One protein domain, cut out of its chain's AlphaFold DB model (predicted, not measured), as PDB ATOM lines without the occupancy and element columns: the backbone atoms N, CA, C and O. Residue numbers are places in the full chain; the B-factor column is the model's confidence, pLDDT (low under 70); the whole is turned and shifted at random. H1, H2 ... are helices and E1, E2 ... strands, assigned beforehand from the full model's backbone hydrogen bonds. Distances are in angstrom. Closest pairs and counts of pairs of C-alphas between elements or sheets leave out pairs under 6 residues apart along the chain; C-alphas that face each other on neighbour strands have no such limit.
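This is residues 3 to 61 of the 748 residues of the protein "Alpha-N-acetylglucosaminidase" of Basidiobolus meristosporus CBS 931.73 (UniProt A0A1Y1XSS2). A small antiparallel sheet of three short strands has one helix, H1, lying slantwise over one face, two layers in all. The unnamed residues 3 to 16 make a wide loop reaching out at one end of the long axis, while the bend between E1 and E2 and the link from H1 to E3 lie toward the other. The printed part has 59 residues, with E1, E2, H1 and E3 in chain order and sheet order E2, E1, E3. The class is mixed, helices and strands, with under half of the residues in named elements. It is compact, with a radius of gyration of the C-alphas of 11.4 A, but elongated, spanning 35 by 23 by 16 A.

E1, residues 17 to 22, is the inner strand. Edge strand E2, residues 28 to 32, forms a hairpin with it, antiparallel at 165 degrees; N 29 and O 21 are 2.8 A apart, within hydrogen-bond range. On the other side of E1, edge strand E3, residues 57 to 60, is antiparallel to it at 174 degrees, with N 20 and O 57 at 2.8 A. H1, residues 35 to 48, is on the sheet at a height of 8.0 A, over E2 and E1, at 40 degrees to E1 on the local plane. H1 touches E2, the closest C-alphas being those of Gly 32 and Leu 38, 4.8 A. It touches E1 through Tyr 18 and Ala 37, whose C-alphas are closest at 5.4 A. H1 and E3 are near each other, with 9 pairs of C-alphas within 10 A. E2, H1 and E3 form a split strand-helix-strand unit, two strands running the same way with E1 between them, and its crossover is left-handed. In H1 every O i to N i+4 pair is within hydrogen-bond range.

E1 begins at C-alpha 17 (120.892, 95.372, 94.595) and is 17.5 A long. E2 measures 13.4 A, H1 19.9 A and E3 10.4 A, ending at C-alpha 60 (122.601, 98.073, 91.841).

The C-alphas of Thr 11 and Gln 51 are the two farthest apart, 35.9 A. The printed part has no cut and no long link. The model's pLDDT is under 70 at residues 3 to 14, 24 to 25 and 50 to 55.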
ATOM      1  N   LYS A   3     115.269  93.810 105.771       59.59
ATOM      2  CA  LYS A   3     114.512  92.697 105.193       59.59
ATOM      3  C   LYS A   3     115.265  92.130 104.003       59.59
ATOM      4  O   LYS A   3     115.478  92.815 103.014       59.59
ATOM      5  N   GLU A   4     115.621  90.864 104.068       50.06
ATOM      6  CA  GLU A   4     116.122  90.143 102.905       50.06
ATOM      7  C   GLU A   4     114.926  89.761 102.025       50.06
ATOM      8  O   GLU A   4     114.293  88.730 102.236       50.06
ATOM      9  N   THR A   5     114.475  90.668 101.151       58.66
ATOM     10  CA  THR A   5     113.489  90.363 100.098       58.66
ATOM     11  C   THR A   5     113.317  91.525  99.120       58.66
ATOM     12  O   THR A   5     112.735  92.555  99.439       58.66
ATOM     13  N   ILE A   6     113.725  91.306  97.871       48.09
ATOM     14  CA  ILE A   6     113.004  91.801  96.695       48.09
ATOM     15  C   ILE A   6     112.478  90.531  96.025       48.09
ATOM     16  O   ILE A   6     113.246  89.596  95.824       48.09
ATOM     17  N   SER A   7     111.179  90.460  95.720       39.44
ATOM     18  CA  SER A   7     110.626  89.389  94.882       39.44
ATOM     19  C   SER A   7     111.428  89.323  93.578       39.44
ATOM     20  O   SER A   7     111.371  90.231  92.748       39.44
ATOM     21  N   THR A   8     112.226  88.269  93.431       40.50
ATOM     22  CA  THR A   8     112.979  87.951  92.223       40.50
ATOM     23  C   THR A   8     112.042  87.245  91.259       40.50
ATOM     24  O   THR A   8     111.994  86.024  91.179       40.50
ATOM     25  N   ASN A   9     111.316  88.017  90.455       34.44
ATOM     26  CA  ASN A   9     110.737  87.462  89.231       34.44
ATOM     27  C   ASN A   9     111.800  87.194  88.145       34.44
ATOM     28  O   ASN A   9     111.446  86.965  86.992       34.44
ATOM     29  N   SER A  10     113.098  87.193  88.473       35.62
ATOM     30  CA  SER A  10     114.124  86.729  87.549       35.62
ATOM     31  C   SER A  10     115.251  85.970  88.248       35.62
ATOM     32  O   SER A  10     115.861  86.414  89.219       35.62
ATOM     33  N   THR A  11     115.561  84.811  87.687       31.95
ATOM     34  CA  THR A  11     116.735  83.968  87.924       31.95
ATOM     35  C   THR A  11     118.031  84.590  87.366       31.95
ATOM     36  O   THR A  11     118.969  83.868  87.044       31.95
ATOM     37  N   THR A  12     118.094  85.923  87.206       35.75
ATOM     38  CA  THR A  12     119.107  86.604  86.371       35.75
ATOM     39  C   THR A  12     119.837  87.789  87.011       35.75
ATOM     40  O   THR A  12     120.659  88.403  86.333       35.75
ATOM     41  N   ASN A  13     119.618  88.134  88.285       44.72
ATOM     42  CA  ASN A  13     120.387  89.232  88.886       44.72
ATOM     43  C   ASN A  13     121.786  88.761  89.302       44.72
ATOM     44  O   ASN A  13     122.003  88.299  90.415       44.72
ATOM     45  N   VAL A  14     122.733  88.901  88.374       62.06
ATOM     46  CA  VAL A  14     124.171  88.638  88.563       62.06
ATOM     47  C   VAL A  14     124.828  89.661  89.512       62.06
ATOM     48  O   VAL A  14     125.954  89.457  89.952       62.06
ATOM     49  N   HIS A  15     124.130  90.748  89.847       84.00
ATOM     50  CA  HIS A  15     124.644  91.862  90.638       84.00
ATOM     51  C   HIS A  15     123.816  92.100  91.901       84.00
ATOM     52  O   HIS A  15     122.592  91.948  91.899       84.00
ATOM     53  N   ASP A  16     124.493  92.534  92.964       90.94
ATOM     54  CA  ASP A  16     123.845  92.941  94.205       90.94
ATOM     55  C   ASP A  16     123.022  94.220  94.012       90.94
ATOM     56  O   ASP A  16     123.452  95.169  93.360       90.94
ATOM     57  N   VAL A  17     121.838  94.251  94.621       90.56
ATOM     58  CA  VAL A  17     120.892  95.372  94.595       90.56
ATOM     59  C   VAL A  17     120.345  95.594  95.997       90.56
ATOM     60  O   VAL A  17     119.979  94.629  96.675       90.56
ATOM     61  N   TYR A  18     120.230  96.857  96.405       91.19
ATOM     62  CA  TYR A  18     119.513  97.248  97.615       91.19
ATOM     63  C   TYR A  18     118.466  98.331  97.343       91.19
ATOM     64  O   TYR A  18     118.543  99.088  96.371       91.19
ATOM     65  N   ARG A  19     117.471  98.406  98.231       89.12
ATOM     66  CA  ARG A  19     116.414  99.418  98.237       89.12
ATOM     67  C   ARG A  19     116.241 100.012  99.632       89.12
ATOM     68  O   ARG A  19     116.256  99.279 100.613       89.12
ATOM     69  N   ILE A  20     116.015 101.321  99.724       87.00
ATOM     70  CA  ILE A  20     115.729 102.027 100.979       87.00
ATOM     71  C   ILE A  20     114.412 102.785 100.838       87.00
ATOM     72  O   ILE A  20     114.240 103.579  99.914       87.00
ATOM     73  N   THR A  21     113.483 102.556 101.764       84.69
ATOM     74  CA  THR A  21     112.169 103.216 101.804       84.69
ATOM     75  C   THR A  21     111.798 103.617 103.229       84.69
ATOM     76  O   THR A  21     112.211 102.969 104.191       84.69
ATOM     77  N   THR A  22     110.976 104.655 103.385       80.62
ATOM     78  CA  THR A  22     110.272 104.916 104.648       80.62
ATOM     79  C   THR A  22     108.917 104.204 104.624       80.62
ATOM     80  O   THR A  22     108.115 104.389 103.708       80.62
ATOM     81  N   SER A  23     108.643 103.359 105.621       71.25
ATOM     82  CA  SER A  23     107.346 102.698 105.765       71.25
ATOM     83  C   SER A  23     106.247 103.700 106.133       71.25
ATOM     84  O   SER A  23     106.504 104.757 106.704       71.25
ATOM     85  N   ARG A  24     104.981 103.302 105.947       66.12
ATOM     86  CA  ARG A  24     103.805 104.055 106.436       66.12
ATOM     87  C   ARG A  24     103.790 104.287 107.959       66.12
ATOM     88  O   ARG A  24     102.972 105.056 108.441       66.12
ATOM     89  N   SER A  25     104.660 103.608 108.711       67.12
ATOM     90  CA  SER A  25     104.829 103.743 110.164       67.12
ATOM     91  C   SER A  25     106.092 104.524 110.558       67.12
ATOM     92  O   SER A  25     106.593 104.343 111.667       67.12
ATOM     93  N   SER A  26     106.638 105.337 109.643       72.38
ATOM     94  CA  SER A  26     107.853 106.149 109.832       72.38
ATOM     95  C   SER A  26     109.100 105.336 110.207       72.38
ATOM     96  O   SER A  26     110.034 105.849 110.818       72.38
ATOM     97  N   LYS A  27     109.141 104.042 109.851       80.75
ATOM     98  CA  LYS A  27     110.333 103.200 110.012       80.75
ATOM     99  C   LYS A  27     111.073 103.117 108.688       80.75
ATOM    100  O   LYS A  27     110.475 102.804 107.666       80.75
ATOM    101  N   VAL A  28     112.389 103.277 108.722       84.94
ATOM    102  CA  VAL A  28     113.230 103.003 107.553       84.94
ATOM    103  C   VAL A  28     113.295 101.495 107.312       84.94
ATOM    104  O   VAL A  28     113.578 100.717 108.233       84.94
ATOM    105  N   VAL A  29     113.001 101.078 106.084       87.56
ATOM    106  CA  VAL A  29     113.077  99.701 105.592       87.56
ATOM    107  C   VAL A  29     114.188  99.635 104.552       87.56
ATOM    108  O   VAL A  29     114.165 100.385 103.579       87.56
ATOM    109  N   ILE A  30     115.152  98.744 104.776       88.06
ATOM    110  CA  ILE A  30     116.237  98.462 103.835       88.06
ATOM    111  C   ILE A  30     116.059  97.026 103.359       88.06
ATOM    112  O   ILE A  30     115.992  96.107 104.179       88.06
ATOM    113  N   GLU A  31     115.966  96.867 102.048       89.25
ATOM    114  CA  GLU A  31     115.855  95.587 101.359       89.25
ATOM    115  C   GLU A  31     117.118  95.336 100.541       89.25
ATOM    116  O   GLU A  31     117.714  96.277 100.021       89.25
ATOM    117  N   GLY A  32     117.533  94.082 100.410       87.56
ATOM    118  CA  GLY A  32     118.682  93.699  99.598       87.56
ATOM    119  C   GLY A  32     118.564  92.255  99.135       87.56
ATOM    120  O   GLY A  32     117.908  91.448  99.794       87.56
ATOM    121  N   VAL A  33     119.166  91.951  97.985       88.56
ATOM    122  CA  VAL A  33     119.200  90.587  97.409       88.56
ATOM    123  C   VAL A  33     120.294  89.705  98.020       88.56
ATOM    124  O   VAL A  33     120.321  88.506  97.767       88.56
ATOM    125  N   SER A  34     121.178  90.298  98.822       89.00
ATOM    126  CA  SER A  34     122.191  89.620  99.626       89.00
ATOM    127  C   SER A  34     122.452  90.397 100.919       89.00
ATOM    128  O   SER A  34     122.112  91.581 101.042       89.00
ATOM    129  N   LEU A  35     123.107  89.751 101.884       90.38
ATOM    130  CA  LEU A  35     123.527  90.388 103.135       90.38
ATOM    131  C   LEU A  35     124.556  91.509 102.908       90.38
ATOM    132  O   LEU A  35     124.515  92.526 103.601       90.38
ATOM    133  N   SER A  36     125.423  91.376 101.900       90.12
ATOM    134  CA  SER A  36     126.357  92.438 101.508       90.12
ATOM    135  C   SER A  36     125.618  93.656 100.935       90.12
ATOM    136  O   SER A  36     125.907  94.791 101.313       90.12
ATOM    137  N   ALA A  37     124.583  93.437 100.112       91.44
ATOM    138  CA  ALA A  37     123.718  94.513  99.625       91.44
ATOM    139  C   ALA A  37     122.957  95.207 100.770       91.44
ATOM    140  O   ALA A  37     122.847  96.433 100.795       91.44
ATOM    141  N   LEU A  38     122.467  94.439 101.751       92.12
ATOM    142  CA  LEU A  38     121.826  94.986 102.951       92.12
ATOM    143  C   LEU A  38     122.789  95.851 103.776       92.12
ATOM    144  O   LEU A  38     122.401  96.932 104.224       92.12
ATOM    145  N   GLY A  39     124.034  95.402 103.954       93.12
ATOM    146  CA  GLY A  39     125.083  96.172 104.621       93.12
ATOM    147  C   GLY A  39     125.407  97.474 103.890       93.12
ATOM    148  O   GLY A  39     125.412  98.539 104.514       93.12
ATOM    149  N   ALA A  40     125.563  97.419 102.564       92.88
ATOM    150  CA  ALA A  40     125.773  98.597 101.722       92.88
ATOM    151  C   ALA A  40     124.599  99.589 101.802       92.88
ATOM    152  O   ALA A  40     124.816 100.790 101.979       92.88
ATOM    153  N   GLY A  41     123.355  99.102 101.751       92.19
ATOM    154  CA  GLY A  41     122.154  99.929 101.892       92.19
ATOM    155  C   GLY A  41     122.029 100.576 103.273       92.19
ATOM    156  O   GLY A  41     121.683 101.756 103.381       92.19
ATOM    157  N   LEU A  42     122.377  99.851 104.342       92.44
ATOM    158  CA  LEU A  42     122.463 100.412 105.691       92.44
ATOM    159  C   LEU A  42     123.519 101.513 105.771       92.44
ATOM    160  O   LEU A  42     123.236 102.598 106.276       92.44
ATOM    161  N   ASN A  43     124.711 101.275 105.236       91.50
ATOM    162  CA  ASN A  43     125.771 102.273 105.225       91.50
ATOM    163  C   ASN A  43     125.407 103.493 104.364       91.50
ATOM    164  O   ASN A  43     125.701 104.627 104.739       91.50
ATOM    165  N   TYR A  44     124.719 103.306 103.235       90.50
ATOM    166  CA  TYR A  44     124.193 104.417 102.443       90.50
ATOM    167  C   TYR A  44     123.230 105.277 103.268       90.50
ATOM    168  O   TYR A  44     123.397 106.498 103.311       90.50
ATOM    169  N   TYR A  45     122.264 104.651 103.952       88.50
ATOM    170  CA  TYR A  45     121.322 105.355 104.823       88.50
ATOM    171  C   TYR A  45     122.052 106.159 105.906       88.50
ATOM    172  O   TYR A  45     121.789 107.350 106.092       88.50
ATOM    173  N   LEU A  46     123.017 105.520 106.577       87.62
ATOM    174  CA  LEU A  46     123.781 106.141 107.654       87.62
ATOM    175  C   LEU A  46     124.581 107.361 107.176       87.62
ATOM    176  O   LEU A  46     124.634 108.368 107.880       87.62
ATOM    177  N   ARG A  47     125.169 107.289 105.977       84.00
ATOM    178  CA  ARG A  47     126.045 108.337 105.433       84.00
ATOM    179  C   ARG A  47     125.304 109.508 104.796       84.00
ATOM    180  O   ARG A  47     125.817 110.620 104.849       84.00
ATOM    181  N   ASN A  48     124.144 109.267 104.187       79.56
ATOM    182  CA  ASN A  48     123.481 110.268 103.347       79.56
ATOM    183  C   ASN A  48     122.204 110.839 103.957       79.56
ATOM    184  O   ASN A  48     121.725 111.863 103.475       79.56
ATOM    185  N   THR A  49     121.590 110.160 104.933       70.88
ATOM    186  CA  THR A  49     120.172 110.432 105.197       70.88
ATOM    187  C   THR A  49     119.694 110.302 106.636       70.88
ATOM    188  O   THR A  49     118.513 110.527 106.897       70.88
ATOM    189  N   CYS A  50     120.568 109.976 107.590       67.62
ATOM    190  CA  CYS A  50     120.193 109.981 109.005       67.62
ATOM    191  C   CYS A  50     119.365 111.233 109.363       67.62
ATOM    192  O   CYS A  50     119.860 112.346 109.217       67.62
ATOM    193  N   GLN A  51     118.152 111.017 109.892       46.78
ATOM    194  CA  GLN A  51     117.200 112.035 110.383       46.78
ATOM    195  C   GLN A  51     116.282 112.720 109.349       46.78
ATOM    196  O   GLN A  51     115.602 113.673 109.721       46.78
ATOM    197  N   VAL A  52     116.182 112.240 108.103       52.62
ATOM    198  CA  VAL A  52     115.156 112.724 107.151       52.62
ATOM    199  C   VAL A  52     114.384 111.581 106.483       52.62
ATOM    200  O   VAL A  52     114.877 110.457 106.378       52.62
ATOM    201  N   ASP A  53     113.157 111.867 106.041       54.94
ATOM    202  CA  ASP A  53     112.344 110.928 105.263       54.94
ATOM    203  C   ASP A  53     112.963 110.682 103.877       54.94
ATOM    204  O   ASP A  53     113.368 111.621 103.190       54.94
ATOM    205  N   ILE A  54     113.019 109.415 103.449       59.31
ATOM    206  CA  ILE A  54     113.550 109.022 102.137       59.31
ATOM    207  C   ILE A  54     112.421 108.683 101.177       59.31
ATOM    208  O   ILE A  54     111.632 107.765 101.417       59.31
ATOM    209  N   SER A  55     112.440 109.326 100.011       59.84
ATOM    210  CA  SER A  55     111.792 108.800  98.813       59.84
ATOM    211  C   SER A  55     112.623 107.646  98.234       59.84
ATOM    212  O   SER A  55     113.798 107.836  97.940       59.84
ATOM    213  N   ASN A  56     112.005 106.469  98.094       73.25
ATOM    214  CA  ASN A  56     112.513 105.222  97.494       73.25
ATOM    215  C   ASN A  56     113.868 105.315  96.742       73.25
ATOM    216  O   ASN A  56     113.907 105.753  95.594       73.25
ATOM    217  N   VAL A  57     114.957 104.843  97.363       78.25
ATOM    218  CA  VAL A  57     116.288 104.710  96.733       78.25
ATOM    219  C   VAL A  57     116.482 103.265  96.294       78.25
ATOM    220  O   VAL A  57     116.314 102.371  97.116       78.25
ATOM    221  N   ILE A  58     116.867 103.026  95.039       82.25
ATOM    222  CA  ILE A  58     117.266 101.708  94.521       82.25
ATOM    223  C   ILE A  58     118.651 101.856  93.890       82.25
ATOM    224  O   ILE A  58     118.835 102.735  93.051       82.25
ATOM    225  N   GLN A  59     119.607 101.014  94.280       84.50
ATOM    226  CA  GLN A  59     120.943 100.978  93.676       84.50
ATOM    227  C   GLN A  59     121.373  99.540  93.407       84.50
ATOM    228  O   GLN A  59     121.169  98.660  94.244       84.50
ATOM    229  N   GLY A  60     121.965  99.326  92.234       89.44
ATOM    230  CA  GLY A  60     122.601  98.073  91.841       89.44
ATOM    231  C   GLY A  60     124.102  98.265  91.680       89.44
ATOM    232  O   GLY A  60     124.543  99.321  91.230       89.44
ATOM    233  N   SER A  61     124.874  97.253  92.061       94.19
ATOM    234  CA  SER A  61     126.316  97.229  91.832       94.19
ATOM    235  C   SER A  61     126.622  96.970  90.355       94.19
ATOM    236  O   SER A  61     125.981  96.126  89.732       94.19
TER     237      SER A  61